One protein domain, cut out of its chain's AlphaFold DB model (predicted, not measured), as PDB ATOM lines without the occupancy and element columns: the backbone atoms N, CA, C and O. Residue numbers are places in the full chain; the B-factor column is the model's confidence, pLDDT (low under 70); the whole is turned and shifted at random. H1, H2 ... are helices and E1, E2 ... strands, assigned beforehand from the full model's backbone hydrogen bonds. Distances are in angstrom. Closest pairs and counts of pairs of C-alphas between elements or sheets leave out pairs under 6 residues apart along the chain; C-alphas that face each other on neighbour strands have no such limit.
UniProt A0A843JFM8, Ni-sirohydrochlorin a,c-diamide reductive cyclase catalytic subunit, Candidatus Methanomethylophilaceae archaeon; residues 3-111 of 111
ATOM      1  N   CYS A   3      -6.813 -12.627   5.066       79.19
ATOM      2  CA  CYS A   3      -6.016 -13.842   5.275       79.19
ATOM      3  C   CYS A   3      -6.511 -14.704   6.450       79.19
ATOM      4  O   CYS A   3      -6.599 -15.920   6.327       79.19
ATOM      5  N   THR A   4      -6.866 -14.094   7.584       84.56
ATOM      6  CA  THR A   4      -7.418 -14.808   8.748       84.56
ATOM      7  C   THR A   4      -8.756 -15.466   8.421       84.56
ATOM      8  O   THR A   4      -9.015 -16.578   8.872       84.56
ATOM      9  N   ASP A   5      -9.589 -14.788   7.629       84.44
ATOM     10  CA  ASP A   5     -10.904 -15.300   7.242       84.44
ATOM     11  C   ASP A   5     -10.750 -16.510   6.300       84.44
ATOM     12  O   ASP A   5     -11.374 -17.543   6.532       84.44
ATOM     13  N   ILE A   6      -9.825 -16.447   5.330       82.19
ATOM     14  CA  ILE A   6      -9.493 -17.579   4.445       82.19
ATOM     15  C   ILE A   6      -8.937 -18.769   5.223       82.19
ATOM     16  O   ILE A   6      -9.388 -19.893   5.015       82.19
ATOM     17  N   LEU A   7      -7.957 -18.547   6.103       86.75
ATOM     18  CA  LEU A   7      -7.332 -19.638   6.856       86.75
ATOM     19  C   LEU A   7      -8.355 -20.357   7.740       86.75
ATOM     20  O   LEU A   7      -8.349 -21.583   7.807       86.75
ATOM     21  N   ARG A   8      -9.279 -19.608   8.355       87.44
ATOM     22  CA  ARG A   8     -10.382 -20.187   9.127       87.44
ATOM     23  C   ARG A   8     -11.337 -20.995   8.247       87.44
ATOM     24  O   ARG A   8     -11.753 -22.080   8.643       87.44
ATOM     25  N   ASP A   9     -11.688 -20.488   7.068       85.00
ATOM     26  CA  ASP A   9     -12.578 -21.195   6.145       85.00
ATOM     27  C   ASP A   9     -11.935 -22.488   5.614       85.00
ATOM     28  O   ASP A   9     -12.622 -23.503   5.482       85.00
ATOM     29  N   MET A  10     -10.623 -22.479   5.360       87.19
ATOM     30  CA  MET A  10      -9.846 -23.665   4.977       87.19
ATOM     31  C   MET A  10      -9.800 -24.701   6.104       87.19
ATOM     32  O   MET A  10     -10.127 -25.867   5.874       87.19
ATOM     33  N   ASP A  11      -9.503 -24.267   7.332       90.31
ATOM     34  CA  ASP A  11      -9.495 -25.132   8.518       90.31
ATOM     35  C   ASP A  11     -10.877 -25.758   8.775       90.31
ATOM     36  O   ASP A  11     -10.992 -26.967   8.973       90.31
ATOM     37  N   SER A  12     -11.957 -24.978   8.630       89.12
ATOM     38  CA  SER A  12     -13.336 -25.475   8.776       89.12
ATOM     39  C   SER A  12     -13.717 -26.570   7.767       89.12
ATOM     40  O   SER A  12     -14.657 -27.327   8.001       89.12
ATOM     41  N   LYS A  13     -12.978 -26.665   6.652       86.56
ATOM     42  CA  LYS A  13     -13.137 -27.679   5.599       86.56
ATOM     43  C   LYS A  13     -12.109 -28.812   5.706       86.56
ATOM     44  O   LYS A  13     -12.048 -29.655   4.817       86.56
ATOM     45  N   GLY A  14     -11.308 -28.839   6.773       89.94
ATOM     46  CA  GLY A  14     -10.277 -29.850   7.003       89.94
ATOM     47  C   GLY A  14      -9.033 -29.695   6.126       89.94
ATOM     48  O   GLY A  14      -8.244 -30.634   6.033       89.94
ATOM     49  N   VAL A  15      -8.838 -28.534   5.491       89.31
ATOM     50  CA  VAL A  15      -7.633 -28.246   4.704       89.31
ATOM     51  C   VAL A  15      -6.531 -27.787   5.656       89.31
ATOM     52  O   VAL A  15      -6.618 -26.714   6.252       89.31
ATOM     53  N   LYS A  16      -5.485 -28.604   5.804       89.06
ATOM     54  CA  LYS A  16      -4.319 -28.280   6.632       89.06
ATOM     55  C   LYS A  16      -3.270 -27.535   5.814       89.06
ATOM     56  O   LYS A  16      -2.984 -27.921   4.688       89.06
ATOM     57  N   MET A  17      -2.691 -26.493   6.407       90.19
ATOM     58  CA  MET A  17      -1.581 -25.738   5.824       90.19
ATOM     59  C   MET A  17      -0.286 -26.135   6.532       90.19
ATOM     60  O   MET A  17      -0.084 -25.766   7.688       90.19
ATOM     61  N   ASP A  18       0.588 -26.880   5.858       90.69
ATOM     62  CA  ASP A  18       1.864 -27.321   6.443       90.69
ATOM     63  C   ASP A  18       2.892 -26.187   6.539       90.69
ATOM     64  O   ASP A  18       3.700 -26.126   7.470       90.69
ATOM     65  N   ARG A  19       2.877 -25.276   5.561       91.06
ATOM     66  CA  ARG A  19       3.801 -24.142   5.445       91.06
ATOM     67  C   ARG A  19       3.065 -22.933   4.868       91.06
ATOM     68  O   ARG A  19       2.262 -23.074   3.952       91.06
ATOM     69  N   ILE A  20       3.390 -21.745   5.373       91.69
ATOM     70  CA  ILE A  20       3.073 -20.458   4.744       91.69
ATOM     71  C   ILE A  20       4.416 -19.772   4.509       91.69
ATOM     72  O   ILE A  20       5.172 -19.586   5.462       91.69
ATOM     73  N   ILE A  21       4.724 -19.457   3.254       91.44
ATOM     74  CA  ILE A  21       5.992 -18.850   2.835       91.44
ATOM     75  C   ILE A  21       5.658 -17.548   2.110       91.44
ATOM     76  O   ILE A  21       4.869 -17.555   1.166       91.44
ATOM     77  N   GLY A  22       6.248 -16.449   2.576       89.56
ATOM     78  CA  GLY A  22       6.043 -15.110   2.034       89.56
ATOM     79  C   GLY A  22       4.634 -14.524   2.212       89.56
ATOM     80  O   GLY A  22       3.804 -15.006   2.990       89.56
ATOM     81  N   GLY A  23       4.388 -13.437   1.485       83.31
ATOM     82  CA  GLY A  23       3.146 -12.674   1.414       83.31
ATOM     83  C   GLY A  23       2.675 -12.427  -0.025       83.31
ATOM     84  O   GLY A  23       3.244 -12.934  -0.987       83.31
ATOM     85  N   LEU A  24       1.606 -11.635  -0.172       75.56
ATOM     86  CA  LEU A  24       0.859 -11.482  -1.433       75.56
ATOM     87  C   LEU A  24       1.725 -11.041  -2.629       75.56
ATOM     88  O   LEU A  24       1.559 -11.562  -3.728       75.56
ATOM     89  N   ASP A  25       2.654 -10.113  -2.407       82.06
ATOM     90  CA  ASP A  25       3.454  -9.489  -3.469       82.06
ATOM     91  C   ASP A  25       4.887 -10.046  -3.556       82.06
ATOM     92  O   ASP A  25       5.726  -9.520  -4.287       82.06
ATOM     93  N   GLU A  26       5.190 -11.115  -2.816       86.62
ATOM     94  CA  GLU A  26       6.558 -11.632  -2.682       86.62
ATOM     95  C   GLU A  26       6.874 -12.781  -3.651       86.62
ATOM     96  O   GLU A  26       8.013 -13.243  -3.697       86.62
ATOM     97  N   TYR A  27       5.916 -13.211  -4.485       82.81
ATOM     98  CA  TYR A  27       6.079 -14.351  -5.405       82.81
ATOM     99  C   TYR A  27       7.276 -14.217  -6.365       82.81
ATOM    100  O   TYR A  27       7.822 -15.222  -6.805       82.81
ATOM    101  N   ALA A  28       7.722 -12.991  -6.659       84.25
ATOM    102  CA  ALA A  28       8.895 -12.736  -7.494       84.25
ATOM    103  C   ALA A  28      10.244 -13.006  -6.791       84.25
ATOM    104  O   ALA A  28      11.268 -13.066  -7.467       84.25
ATOM    105  N   VAL A  29      10.270 -13.136  -5.457       90.81
ATOM    106  CA  VAL A  29      11.511 -13.272  -4.664       90.81
ATOM    107  C   VAL A  29      11.557 -14.516  -3.772       90.81
ATOM    108  O   VAL A  29      12.636 -14.877  -3.315       90.81
ATOM    109  N   ILE A  30      10.427 -15.193  -3.547       93.44
ATOM    110  CA  ILE A  30      10.337 -16.383  -2.671       93.44
ATOM    111  C   ILE A  30      10.416 -17.724  -3.416       93.44
ATOM    112  O   ILE A  30      10.268 -18.776  -2.794       93.44
ATOM    113  N   GLY A  31      10.621 -17.714  -4.738       91.50
ATOM    114  CA  GLY A  31      10.564 -18.923  -5.571       91.50
ATOM    115  C   GLY A  31      11.489 -20.045  -5.090       91.50
ATOM    116  O   GLY A  31      11.050 -21.189  -4.965       91.50
ATOM    117  N   ASP A  32      12.735 -19.713  -4.744       93.19
ATOM    118  CA  ASP A  32      13.730 -20.685  -4.268       93.19
ATOM    119  C   ASP A  32      13.340 -21.299  -2.912       93.19
ATOM    120  O   ASP A  32      13.500 -22.501  -2.698       93.19
ATOM    121  N   GLU A  33      12.776 -20.499  -2.003       94.50
ATOM    122  CA  GLU A  33      12.334 -20.972  -0.686       94.50
ATOM    123  C   GLU A  33      11.142 -21.933  -0.813       94.50
ATOM    124  O   GLU A  33      11.125 -22.996  -0.185       94.50
ATOM    125  N   ILE A  34      10.176 -21.604  -1.679       93.38
ATOM    126  CA  ILE A  34       9.055 -22.498  -1.994       93.38
ATOM    127  C   ILE A  34       9.574 -23.788  -2.643       93.38
ATOM    128  O   ILE A  34       9.111 -24.876  -2.299       93.38
ATOM    129  N   HIS A  35      10.542 -23.694  -3.559       93.88
ATOM    130  CA  HIS A  35      11.107 -24.863  -4.231       93.88
ATOM    131  C   HIS A  35      11.754 -25.845  -3.258       93.88
ATOM    132  O   HIS A  35      11.424 -27.033  -3.287       93.88
ATOM    133  N   GLU A  36      12.597 -25.362  -2.347       94.69
ATOM    134  CA  GLU A  36      13.230 -26.217  -1.340       94.69
ATOM    135  C   GLU A  36      12.209 -26.815  -0.358       94.69
ATOM    136  O   GLU A  36      12.325 -27.985   0.019       94.69
ATOM    137  N   ALA A  37      11.157 -26.072   0.002       93.94
ATOM    138  CA  ALA A  37      10.082 -26.595   0.844       93.94
ATOM    139  C   ALA A  37       9.314 -27.747   0.168       93.94
ATOM    140  O   ALA A  37       9.097 -28.788   0.793       93.94
ATOM    141  N   VAL A  38       8.942 -27.592  -1.108       93.38
ATOM    142  CA  VAL A  38       8.228 -28.631  -1.875       93.38
ATOM    143  C   VAL A  38       9.124 -29.845  -2.116       93.38
ATOM    144  O   VAL A  38       8.695 -30.981  -1.924       93.38
ATOM    145  N   LYS A  39      10.395 -29.625  -2.460       92.31
ATOM    146  CA  LYS A  39      11.380 -30.699  -2.639       92.31
ATOM    147  C   LYS A  39      11.589 -31.514  -1.362       92.31
ATOM    148  O   LYS A  39      11.704 -32.732  -1.434       92.31
ATOM    149  N   GLY A  40      11.593 -30.862  -0.196       92.62
ATOM    150  CA  GLY A  40      11.655 -31.536   1.102       92.62
ATOM    151  C   GLY A  40      10.408 -32.368   1.431       92.62
ATOM    152  O   GLY A  40      10.520 -33.360   2.148       92.62
ATOM    153  N   PHE A  41       9.239 -31.990   0.900       91.94
ATOM    154  CA  PHE A  41       8.003 -32.772   1.008       91.94
ATOM    155  C   PHE A  41       7.980 -33.970   0.046       91.94
ATOM    156  O   PHE A  41       7.431 -35.009   0.400       91.94
ATOM    157  N   SER A  42       8.624 -33.849  -1.123       91.56
ATOM    158  CA  SER A  42       8.719 -34.892  -2.156       91.56
ATOM    159  C   SER A  42       7.346 -35.468  -2.564       91.56
ATOM    160  O   SER A  42       7.118 -36.668  -2.397       91.56
ATOM    161  N   PRO A  43       6.422 -34.631  -3.075       91.50
ATOM    162  CA  PRO A  43       5.066 -35.056  -3.416       91.50
ATOM    163  C   PRO A  43       5.024 -36.055  -4.581       91.50
ATOM    164  O   PRO A  43       5.776 -35.923  -5.544       91.50
ATOM    165  N   ASP A  44       4.061 -36.981  -4.544       93.50
ATOM    166  CA  ASP A  44       3.736 -37.859  -5.682       93.50
ATOM    167  C   ASP A  44       2.997 -37.114  -6.815       93.50
ATOM    168  O   ASP A  44       3.001 -37.550  -7.964       93.50
ATOM    169  N   LEU A  45       2.337 -35.996  -6.486       92.69
ATOM    170  CA  LEU A  45       1.638 -35.112  -7.419       92.69
ATOM    171  C   LEU A  45       1.740 -33.665  -6.937       92.69
ATOM    172  O   LEU A  45       1.384 -33.358  -5.797       92.69
ATOM    173  N   THR A  46       2.136 -32.767  -7.835       95.62
ATOM    174  CA  THR A  46       2.200 -31.328  -7.560       95.62
ATOM    175  C   THR A  46       1.085 -30.607  -8.306       95.62
ATOM    176  O   THR A  46       1.009 -30.661  -9.533       95.62
ATOM    177  N   VAL A  47       0.229 -29.898  -7.567       95.44
ATOM    178  CA  VAL A  47      -0.768 -28.982  -8.139       95.44
ATOM    179  C   VAL A  47      -0.365 -27.556  -7.786       95.44
ATOM    180  O   VAL A  47      -0.270 -27.216  -6.607       95.44
ATOM    181  N   VAL A  48      -0.135 -26.719  -8.794       95.31
ATOM    182  CA  VAL A  48       0.228 -25.307  -8.610       95.31
ATOM    183  C   VAL A  48      -0.965 -24.448  -9.011       95.31
ATOM    184  O   VAL A  48      -1.498 -24.615 -10.105       95.31
ATOM    185  N   LEU A  49      -1.411 -23.554  -8.124       92.12
ATOM    186  CA  LEU A  49      -2.604 -22.732  -8.333       92.12
ATOM    187  C   LEU A  49      -2.280 -21.231  -8.299       92.12
ATOM    188  O   LEU A  49      -1.497 -20.777  -7.467       92.12
ATOM    189  N   GLY A  50      -2.929 -20.445  -9.163       89.69
ATOM    190  CA  GLY A  50      -2.783 -18.987  -9.241       89.69
ATOM    191  C   GLY A  50      -1.678 -18.556 -10.210       89.69
ATOM    192  O   GLY A  50      -1.756 -18.829 -11.412       89.69
ATOM    193  N   ILE A  51      -0.652 -17.868  -9.693       90.12
ATOM    194  CA  ILE A  51       0.503 -17.371 -10.462       90.12
ATOM    195  C   ILE A  51       1.544 -18.493 -10.590       90.12
ATOM    196  O   ILE A  51       2.580 -18.493  -9.927       90.12
ATOM    197  N   CYS A  52       1.246 -19.491 -11.424       93.88
ATOM    198  CA  CYS A  52       2.007 -20.744 -11.456       93.88
ATOM    199  C   CYS A  52       3.489 -20.545 -11.808       93.88
ATOM    200  O   CYS A  52       4.348 -21.190 -11.217       93.88
ATOM    201  N   HIS A  53       3.804 -19.605 -12.705       90.69
ATOM    202  CA  HIS A  53       5.182 -19.291 -13.109       90.69
ATOM    203  C   HIS A  53       6.056 -18.709 -11.982       90.69
ATOM    204  O   HIS A  53       7.263 -18.586 -12.164       90.69
ATOM    205  N   GLY A  54       5.475 -18.342 -10.834       91.06
ATOM    206  CA  GLY A  54       6.242 -17.969  -9.643       91.06
ATOM    207  C   GLY A  54       6.942 -19.159  -8.975       91.06
ATOM    208  O   GLY A  54       7.865 -18.963  -8.189       91.06
ATOM    209  N   TYR A  55       6.533 -20.392  -9.288       93.56
ATOM    210  CA  TYR A  55       7.199 -21.598  -8.813       93.56
ATOM    211  C   TYR A  55       8.282 -22.035  -9.816       93.56
ATOM    212  O   TYR A  55       7.951 -22.345 -10.957       93.56
ATOM    213  N   PRO A  56       9.572 -22.100  -9.438       92.31
ATOM    214  CA  PRO A  56      10.642 -22.432 -10.384       92.31
ATOM    215  C   PRO A  56      10.757 -23.938 -10.680       92.31
ATOM    216  O   PRO A  56      11.483 -24.325 -11.589       92.31
ATOM    217  N   GLY A  57      10.055 -24.794  -9.930       92.19
ATOM    218  CA  GLY A  57      10.109 -26.253 -10.069       92.19
ATOM    219  C   GLY A  57       9.058 -26.854 -11.002       92.19
ATOM    220  O   GLY A  57       8.714 -28.015 -10.818       92.19
ATOM    221  N   LEU A  58       8.488 -26.076 -11.927       94.44
ATOM    222  CA  LEU A  58       7.475 -26.583 -12.855       94.44
ATOM    223  C   LEU A  58       8.071 -27.626 -13.805       94.44
ATOM    224  O   LEU A  58       9.053 -27.358 -14.495       94.44
ATOM    225  N   ASP A  59       7.420 -28.781 -13.884       91.69
ATOM    226  CA  ASP A  59       7.731 -29.857 -14.820       91.69
ATOM    227  C   ASP A  59       6.448 -30.478 -15.409       91.69
ATOM    228  O   ASP A  59       5.327 -30.103 -15.059       91.69
ATOM    229  N   GLU A  60       6.610 -31.430 -16.326       86.25
ATOM    230  CA  GLU A  60       5.514 -32.128 -17.013       86.25
ATOM    231  C   GLU A  60       4.580 -32.931 -16.086       86.25
ATOM    232  O   GLU A  60       3.467 -33.272 -16.489       86.25
ATOM    233  N   ASN A  61       4.999 -33.200 -14.844       89.38
ATOM    234  CA  ASN A  61       4.205 -33.918 -13.845       89.38
ATOM    235  C   ASN A  61       3.343 -32.973 -12.992       89.38
ATOM    236  O   ASN A  61       2.536 -33.429 -12.177       89.38
ATOM    237  N   CYS A  62       3.499 -31.660 -13.168       95.62
ATOM    238  CA  CYS A  62       2.696 -30.662 -12.483       95.62
ATOM    239  C   CYS A  62       1.329 -30.472 -13.159       95.62
ATOM    240  O   CYS A  62       1.219 -30.371 -14.382       95.62
ATOM    241  N   VAL A  63       0.285 -30.325 -12.339       96.81
ATOM    242  CA  VAL A  63      -1.032 -29.840 -12.778       96.81
ATOM    243  C   VAL A  63      -1.144 -28.359 -12.444       96.81
ATOM    244  O   VAL A  63      -1.032 -27.962 -11.284       96.81
ATOM    245  N   LEU A  64      -1.366 -27.529 -13.459       96.50
ATOM    246  CA  LEU A  64      -1.401 -26.075 -13.322       96.50
ATOM    247  C   LEU A  64      -2.846 -25.579 -13.326       96.50
ATOM    248  O   LEU A  64      -3.616 -25.905 -14.225       96.50
ATOM    249  N   VAL A  65      -3.215 -24.769 -12.338       94.56
ATOM    250  CA  VAL A  65      -4.543 -24.155 -12.241       94.56
ATOM    251  C   VAL A  65      -4.387 -22.644 -12.220       94.56
ATOM    252  O   VAL A  65      -3.825 -22.088 -11.279       94.56
ATOM    253  N   THR A  66      -4.891 -21.943 -13.229       92.06
ATOM    254  CA  THR A  66      -4.737 -20.482 -13.299       92.06
ATOM    255  C   THR A  66      -6.007 -19.792 -13.779       92.06
ATOM    256  O   THR A  66      -6.746 -20.323 -14.606       92.06
ATOM    257  N   ASP A  67      -6.265 -18.593 -13.261       90.19
ATOM    258  CA  ASP A  67      -7.308 -17.694 -13.761       90.19
ATOM    259  C   ASP A  67      -6.804 -16.826 -14.928       90.19
ATOM    260  O   ASP A  67      -7.602 -16.163 -15.588       90.19
ATOM    261  N   GLN A  68      -5.491 -16.825 -15.207       90.19
ATOM    262  CA  GLN A  68      -4.865 -15.975 -16.216       90.19
ATOM    263  C   GLN A  68      -4.981 -16.603 -17.615       90.19
ATOM    264  O   GLN A  68      -4.220 -17.515 -17.943       90.19
ATOM    265  N   PRO A  69      -5.861 -16.100 -18.508       90.25
ATOM    266  CA  PRO A  69      -6.152 -16.768 -19.780       90.25
ATOM    267  C   PRO A  69      -4.935 -16.835 -20.712       90.25
ATOM    268  O   PRO A  69      -4.770 -17.804 -21.449       90.25
ATOM    269  N   ARG A  70      -4.059 -15.822 -20.663       92.25
ATOM    270  CA  ARG A  70      -2.821 -15.810 -21.453       92.25
ATOM    271  C   ARG A  70      -1.828 -16.862 -20.958       92.25
ATOM    272  O   ARG A  70      -1.221 -17.537 -21.780       92.25
ATOM    273  N   GLU A  71      -1.678 -17.015 -19.642       93.62
ATOM    274  CA  GLU A  71      -0.774 -18.030 -19.087       93.62
ATOM    275  C   GLU A  71      -1.327 -19.440 -19.283       93.62
ATOM    276  O   GLU A  71      -0.572 -20.333 -19.645       93.62
ATOM    277  N   LEU A  72      -2.648 -19.631 -19.168       94.75
ATOM    278  CA  LEU A  72      -3.284 -20.910 -19.485       94.75
ATOM    279  C   LEU A  72      -2.941 -21.377 -20.908       94.75
ATOM    280  O   LEU A  72      -2.512 -22.513 -21.083       94.75
ATOM    281  N   SER A  73      -3.078 -20.498 -21.909       94.81
ATOM    282  CA  SER A  73      -2.700 -20.824 -23.294       94.81
ATOM    283  C   SER A  73      -1.221 -21.192 -23.398       94.81
ATOM    284  O   SER A  73      -0.891 -22.227 -23.966       94.81
ATOM    285  N   ASN A  74      -0.337 -20.394 -22.789       94.69
ATOM    286  CA  ASN A  74       1.101 -20.653 -22.802       94.69
ATOM    287  C   ASN A  74       1.456 -22.024 -22.207       94.69
ATOM    288  O   ASN A  74       2.349 -22.695 -22.719       94.69
ATOM    289  N   TYR A  75       0.810 -22.424 -21.109       95.69
ATOM    290  CA  TYR A  75       1.060 -23.716 -20.468       95.69
ATOM    291  C   TYR A  75       0.617 -24.882 -21.352       95.69
ATOM    292  O   TYR A  75       1.370 -25.841 -21.514       95.69
ATOM    293  N   LEU A  76      -0.561 -24.772 -21.971       95.25
ATOM    294  CA  LEU A  76      -1.065 -25.776 -22.907       95.25
ATOM    295  C   LEU A  76      -0.158 -25.904 -24.142       95.25
ATOM    296  O   LEU A  76       0.178 -27.018 -24.537       95.25
ATOM    297  N   ASP A  77       0.306 -24.780 -24.696       96.00
ATOM    298  CA  ASP A  77       1.219 -24.756 -25.850       96.00
ATOM    299  C   ASP A  77       2.592 -25.376 -25.529       96.00
ATOM    300  O   ASP A  77       3.258 -25.926 -26.408       96.00
ATOM    301  N   GLN A  78       3.013 -25.320 -24.262       94.38
ATOM    302  CA  GLN A  78       4.234 -25.955 -23.756       94.38
ATOM    303  C   GLN A  78       4.046 -27.437 -23.383       94.38
ATOM    304  O   GLN A  78       5.021 -28.098 -23.033       94.38
ATOM    305  N   GLY A  79       2.823 -27.973 -23.471       95.06
ATOM    306  CA  GLY A  79       2.517 -29.374 -23.176       95.06
ATOM    307  C   GLY A  79       2.263 -29.690 -21.699       95.06
ATOM    308  O   GLY A  79       2.185 -30.864 -21.345       95.06
ATOM    309  N   PHE A  80       2.109 -28.679 -20.837       96.44
ATOM    310  CA  PHE A  80       1.727 -28.902 -19.441       96.44
ATOM    311  C   PHE A  80       0.264 -29.341 -19.323       96.44
ATOM    312  O   PHE A  80      -0.605 -28.921 -20.093       96.44
ATOM    313  N   THR A  81      -0.036 -30.106 -18.273       96.69
ATOM    314  CA  THR A  81      -1.421 -30.322 -17.847       96.69
ATOM    315  C   THR A  81      -1.914 -29.062 -17.141       96.69
ATOM    316  O   THR A  81      -1.549 -28.809 -15.995       96.69
ATOM    317  N   ALA A  82      -2.730 -28.252 -17.817       95.31
ATOM    318  CA  ALA A  82      -3.218 -26.982 -17.285       95.31
ATOM    319  C   ALA A  82      -4.737 -26.827 -17.428       95.31
ATOM    320  O   ALA A  82      -5.328 -27.230 -18.430       95.31
ATOM    321  N   VAL A  83      -5.374 -26.218 -16.427       93.69
ATOM    322  CA  VAL A  83      -6.816 -25.953 -16.390       93.69
ATOM    323  C   VAL A  83      -7.092 -24.550 -15.852       93.69
ATOM    324  O   VAL A  83      -6.395 -24.033 -14.981       93.69
ATOM    325  N   GLY A  84      -8.132 -23.912 -16.373       90.69
ATOM    326  CA  GLY A  84      -8.580 -22.606 -15.916       90.69
ATOM    327  C   GLY A  84      -9.922 -22.246 -16.531       90.69
ATOM    328  O   GLY A  84     -10.277 -22.733 -17.604       90.69
ATOM    329  N   GLU A  85     -10.669 -21.382 -15.852       88.69
ATOM    330  CA  GLU A  85     -11.948 -20.885 -16.350       88.69
ATOM    331  C   GLU A  85     -11.729 -19.588 -17.124       88.69
ATOM    332  O   GLU A  85     -11.355 -18.557 -16.553       88.69
ATOM    333  N   VAL A  86     -11.949 -19.629 -18.437       81.50
ATOM    334  CA  VAL A  86     -11.777 -18.459 -19.302       81.50
ATOM    335  C   VAL A  86     -12.724 -17.345 -18.849       81.50
ATOM    336  O   VAL A  86     -13.939 -17.509 -18.839       81.50
ATOM    337  N   GLY A  87     -12.161 -16.193 -18.478       82.44
ATOM    338  CA  GLY A  87     -12.920 -15.032 -17.996       82.44
ATOM    339  C   GLY A  87     -13.016 -14.911 -16.471       82.44
ATOM    340  O   GLY A  87     -13.396 -13.842 -15.987       82.44
ATOM    341  N   SER A  88     -12.588 -15.925 -15.708       84.88
ATOM    342  CA  SER A  88     -12.574 -15.876 -14.236       84.88
ATOM    343  C   SER A  88     -11.733 -14.729 -13.674       84.88
ATOM    344  O   SER A  88     -12.146 -14.110 -12.695       84.88
ATOM    345  N   HIS A  89     -10.643 -14.354 -14.352       83.50
ATOM    346  CA  HIS A  89      -9.838 -13.185 -13.994       83.50
ATOM    347  C   HIS A  89     -10.675 -11.907 -13.834       83.50
ATOM    348  O   HIS A  89     -10.509 -11.157 -12.878       83.50
ATOM    349  N   GLY A  90     -11.623 -11.665 -14.746       84.38
ATOM    350  CA  GLY A  90     -12.494 -10.490 -14.680       84.38
ATOM    351  C   GLY A  90     -13.514 -10.563 -13.543       84.38
ATOM    352  O   GLY A  90     -13.862  -9.532 -12.974       84.38
ATOM    353  N   LEU A  91     -13.964 -11.769 -13.182       84.12
ATOM    354  CA  LEU A  91     -14.935 -11.985 -12.105       84.12
ATOM    355  C   LEU A  91     -14.341 -11.673 -10.730       84.12
ATOM    356  O   LEU A  91     -15.040 -11.157  -9.860       84.12
ATOM    357  N   VAL A  92     -13.055 -11.977 -10.530       79.50
ATOM    358  CA  VAL A  92     -12.385 -11.808  -9.232       79.50
ATOM    359  C   VAL A  92     -11.889 -10.380  -8.980       79.50
ATOM    360  O   VAL A  92     -11.598 -10.022  -7.836       79.50
ATOM    361  N   MET A  93     -11.844  -9.524 -10.006       83.06
ATOM    362  CA  MET A  93     -11.448  -8.121  -9.859       83.06
ATOM    363  C   MET A  93     -12.455  -7.328  -9.022       83.06
ATOM    364  O   MET A  93     -13.589  -7.084  -9.425       83.06
ATOM    365  N   GLY A  94     -12.021  -6.894  -7.836       79.50
ATOM    366  CA  GLY A  94     -12.858  -6.144  -6.895       79.50
ATOM    367  C   GLY A  94     -13.821  -7.009  -6.077       79.50
ATOM    368  O   GLY A  94     -14.688  -6.468  -5.381       79.50
ATOM    369  N   ALA A  95     -13.670  -8.336  -6.126       80.94
ATOM    370  CA  ALA A  95     -14.448  -9.251  -5.307       80.94
ATOM    371  C   ALA A  95     -14.225  -8.980  -3.807       80.94
ATOM    372  O   ALA A  95     -13.102  -8.792  -3.343       80.94
ATOM    373  N   LYS A  96     -15.315  -8.979  -3.028       79.31
ATOM    374  CA  LYS A  96     -15.293  -8.823  -1.557       79.31
ATOM    375  C   LYS A  96     -15.585 -10.126  -0.807       79.31
ATOM    376  O   LYS A  96     -15.793 -10.105   0.402       79.31
ATOM    377  N   GLY A  97     -15.641 -11.244  -1.523       73.62
ATOM    378  CA  GLY A  97     -15.966 -12.565  -0.996       73.62
ATOM    379  C   GLY A  97     -15.562 -13.666  -1.972       73.62
ATOM    380  O   GLY A  97     -15.083 -13.379  -3.069       73.62
ATOM    381  N   ILE A  98     -15.743 -14.921  -1.563       79.50
ATOM    382  CA  ILE A  98     -15.421 -16.088  -2.391       79.50
ATOM    383  C   ILE A  98     -16.426 -16.177  -3.541       79.50
ATOM    384  O   ILE A  98     -17.632 -16.281  -3.316       79.50
ATOM    385  N   ILE A  99     -15.919 -16.167  -4.771       81.88
ATOM    386  CA  ILE A  99     -16.714 -16.396  -5.978       81.88
ATOM    387  C   ILE A  99     -16.622 -17.875  -6.330       81.88
ATOM    388  O   ILE A  99     -15.540 -18.460  -6.341       81.88
ATOM    389  N   THR A 100     -17.774 -18.490  -6.586       83.38
ATOM    390  CA  THR A 100     -17.824 -19.882  -7.031       83.38
ATOM    391  C   THR A 100     -17.654 -19.920  -8.540       83.38
ATOM    392  O   THR A 100     -18.455 -19.328  -9.255       83.38
ATOM    393  N   LEU A 101     -16.605 -20.603  -8.989       85.38
ATOM    394  CA  LEU A 101     -16.313 -20.856 -10.397       85.38
ATOM    395  C   LEU A 101     -17.004 -22.147 -10.858       85.38
ATOM    396  O   LEU A 101     -17.121 -23.090 -10.065       85.38
ATOM    397  N   GLU A 102     -17.417 -22.197 -12.122       87.25
ATOM    398  CA  GLU A 102     -18.002 -23.385 -12.759       87.25
ATOM    399  C   GLU A 102     -17.012 -24.552 -12.711       87.25
ATOM    400  O   GLU A 102     -17.347 -25.634 -12.236       87.25
ATOM    401  N   THR A 103     -15.748 -24.298 -13.056       85.62
ATOM    402  CA  THR A 103     -14.683 -25.318 -13.034       85.62
ATOM    403  C   THR A 103     -14.541 -25.948 -11.645       85.62
ATOM    404  O   THR A 103     -14.367 -27.158 -11.498       85.62
ATOM    405  N   ALA A 104     -14.677 -25.135 -10.592       83.50
ATOM    406  CA  ALA A 104     -14.624 -25.616  -9.215       83.50
ATOM    407  C   ALA A 104     -15.878 -26.411  -8.811       83.50
ATOM    408  O   ALA A 104     -15.802 -27.243  -7.906       83.50
ATOM    409  N   GLN A 105     -17.036 -26.144  -9.422       87.38
ATOM    410  CA  GLN A 105     -18.242 -26.954  -9.235       87.38
ATOM    411  C   GLN A 105     -18.115 -28.297  -9.947       87.38
ATOM    412  O   GLN A 105     -18.313 -29.317  -9.296       87.38
ATOM    413  N   THR A 106     -17.674 -28.313 -11.205       88.88
ATOM    414  CA  THR A 106     -17.446 -29.558 -11.953       88.88
ATOM    415  C   THR A 106     -16.483 -30.485 -11.217       88.88
ATOM    416  O   THR A 106     -16.784 -31.657 -11.034       88.88
ATOM    417  N   LEU A 107     -15.362 -29.963 -10.702       84.19
ATOM    418  CA  LEU A 107     -14.420 -30.760  -9.904       84.19
ATOM    419  C   LEU A 107     -15.066 -31.377  -8.655       84.19
ATOM    420  O   LEU A 107     -14.715 -32.491  -8.278       84.19
ATOM    421  N   ARG A 108     -16.012 -30.672  -8.021       83.88
ATOM    422  CA  ARG A 108     -16.748 -31.179  -6.854       83.88
ATOM    423  C   ARG A 108     -17.781 -32.248  -7.198       83.88
ATOM    424  O   ARG A 108     -18.147 -32.997  -6.308       83.88
ATOM    425  N   GLU A 109     -18.262 -32.304  -8.433       90.31
ATOM    426  CA  GLU A 109     -19.230 -33.316  -8.879       90.31
ATOM    427  C   GLU A 109     -18.559 -34.633  -9.298       90.31
ATOM    428  O   GLU A 109     -19.235 -35.651  -9.440       90.31
ATOM    429  N   LEU A 110     -17.237 -34.626  -9.499       82.25
ATOM    430  CA  LEU A 110     -16.452 -35.807  -9.875       82.25
ATOM    431  C   LEU A 110     -16.024 -36.680  -8.678       82.25
ATOM    432  O   LEU A 110     -15.480 -37.765  -8.893       82.25
ATOM    433  N   ILE A 111     -16.247 -36.208  -7.449       65.94
ATOM    434  CA  ILE A 111     -15.915 -36.860  -6.167       65.94
ATOM    435  C   ILE A 111     -17.180 -37.289  -5.426       65.94
ATOM    436  O   ILE A 111     -17.114 -38.345  -4.758       65.94
TER     437      ILE A 111
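This is residues 3 to 111 of the 111 residues of the protein "Ni-sirohydrochlorin a,c-diamide reductive cyclase catalytic subunit" of Candidatus Methanomethylophilaceae archaeon (UniProt A0A843JFM8). A small sheet of three short parallel strands, E1, E2 and E3, stands near the middle, with five helices spread round it. H3 grazes the sheet, mostly at E3, H2 lies beyond the E1 edge, and H1 and H5 are farthest out, with residues 8 to 14 and 105 to 111 sticking out. The printed part has 109 residues, in the order H1 H2 E1 E2 H3 E3 H4 H5; the class is mixed, helices and strands, with under half of the residues in named elements. It is compact, with a radius of gyration of the C-alphas of 14.7 A, and spans 36 by 32 by 31 A.

Inner strand E2, residues 62 to 65, is parallel to edge strand E1, residues 46 to 49, at 20 degrees; N 65 and O 48 are 2.8 A apart, within hydrogen-bond range. E2 is parallel to the other edge strand, E3, residues 81 to 83, at 13 degrees, with N 83 and O 64 2.8 A apart. H3, residues 69 to 77, only grazes the sheet with its residues 69 to 76; its closest C-alphas to E3 are those of Leu 76 and Ala 82, 6.1 A apart. E2, H3 and E3 form a strand-helix-strand unit, two parallel neighbour strands with a helix between, its crossover right-handed. H4, residues 88 to 92, is close to H3 but not clearly touching: the closest C-alphas, of Pro 69 and His 89, are 7.7 A apart. H2, residues 31 to 41, is not on the sheet. H1, residues 3 to 12, and H5, residues 102 to 109, are apart from each other and from the sheet. In the five helices every O i to N i+4 pair is within hydrogen-bond range.

E1 is 9.9 A long, E2 9.7 A and E3 7.1 A. H2 is 15.5 A long, H1 14.2 A, H3 12.4 A, H5 10.7 A and H4 6.5 A. C-alpha 3, where H1 begins, is at (-6.016, -13.842, 5.275); C-alpha 46, where E1 begins, is at (2.200, -31.328, -7.560); C-alpha 109, where H5 ends, is at (-19.230, -33.316, -8.879).

The two C-alphas farthest apart, of Ser 12 and Asp 77, are 37.6 A apart. The printed part has no cut. The links H1 to H2, 18 residues, and E1 to E2, 12 residues, are long. The mean pLDDT of the printed part is 89.0, and residue 111 alone is under 70.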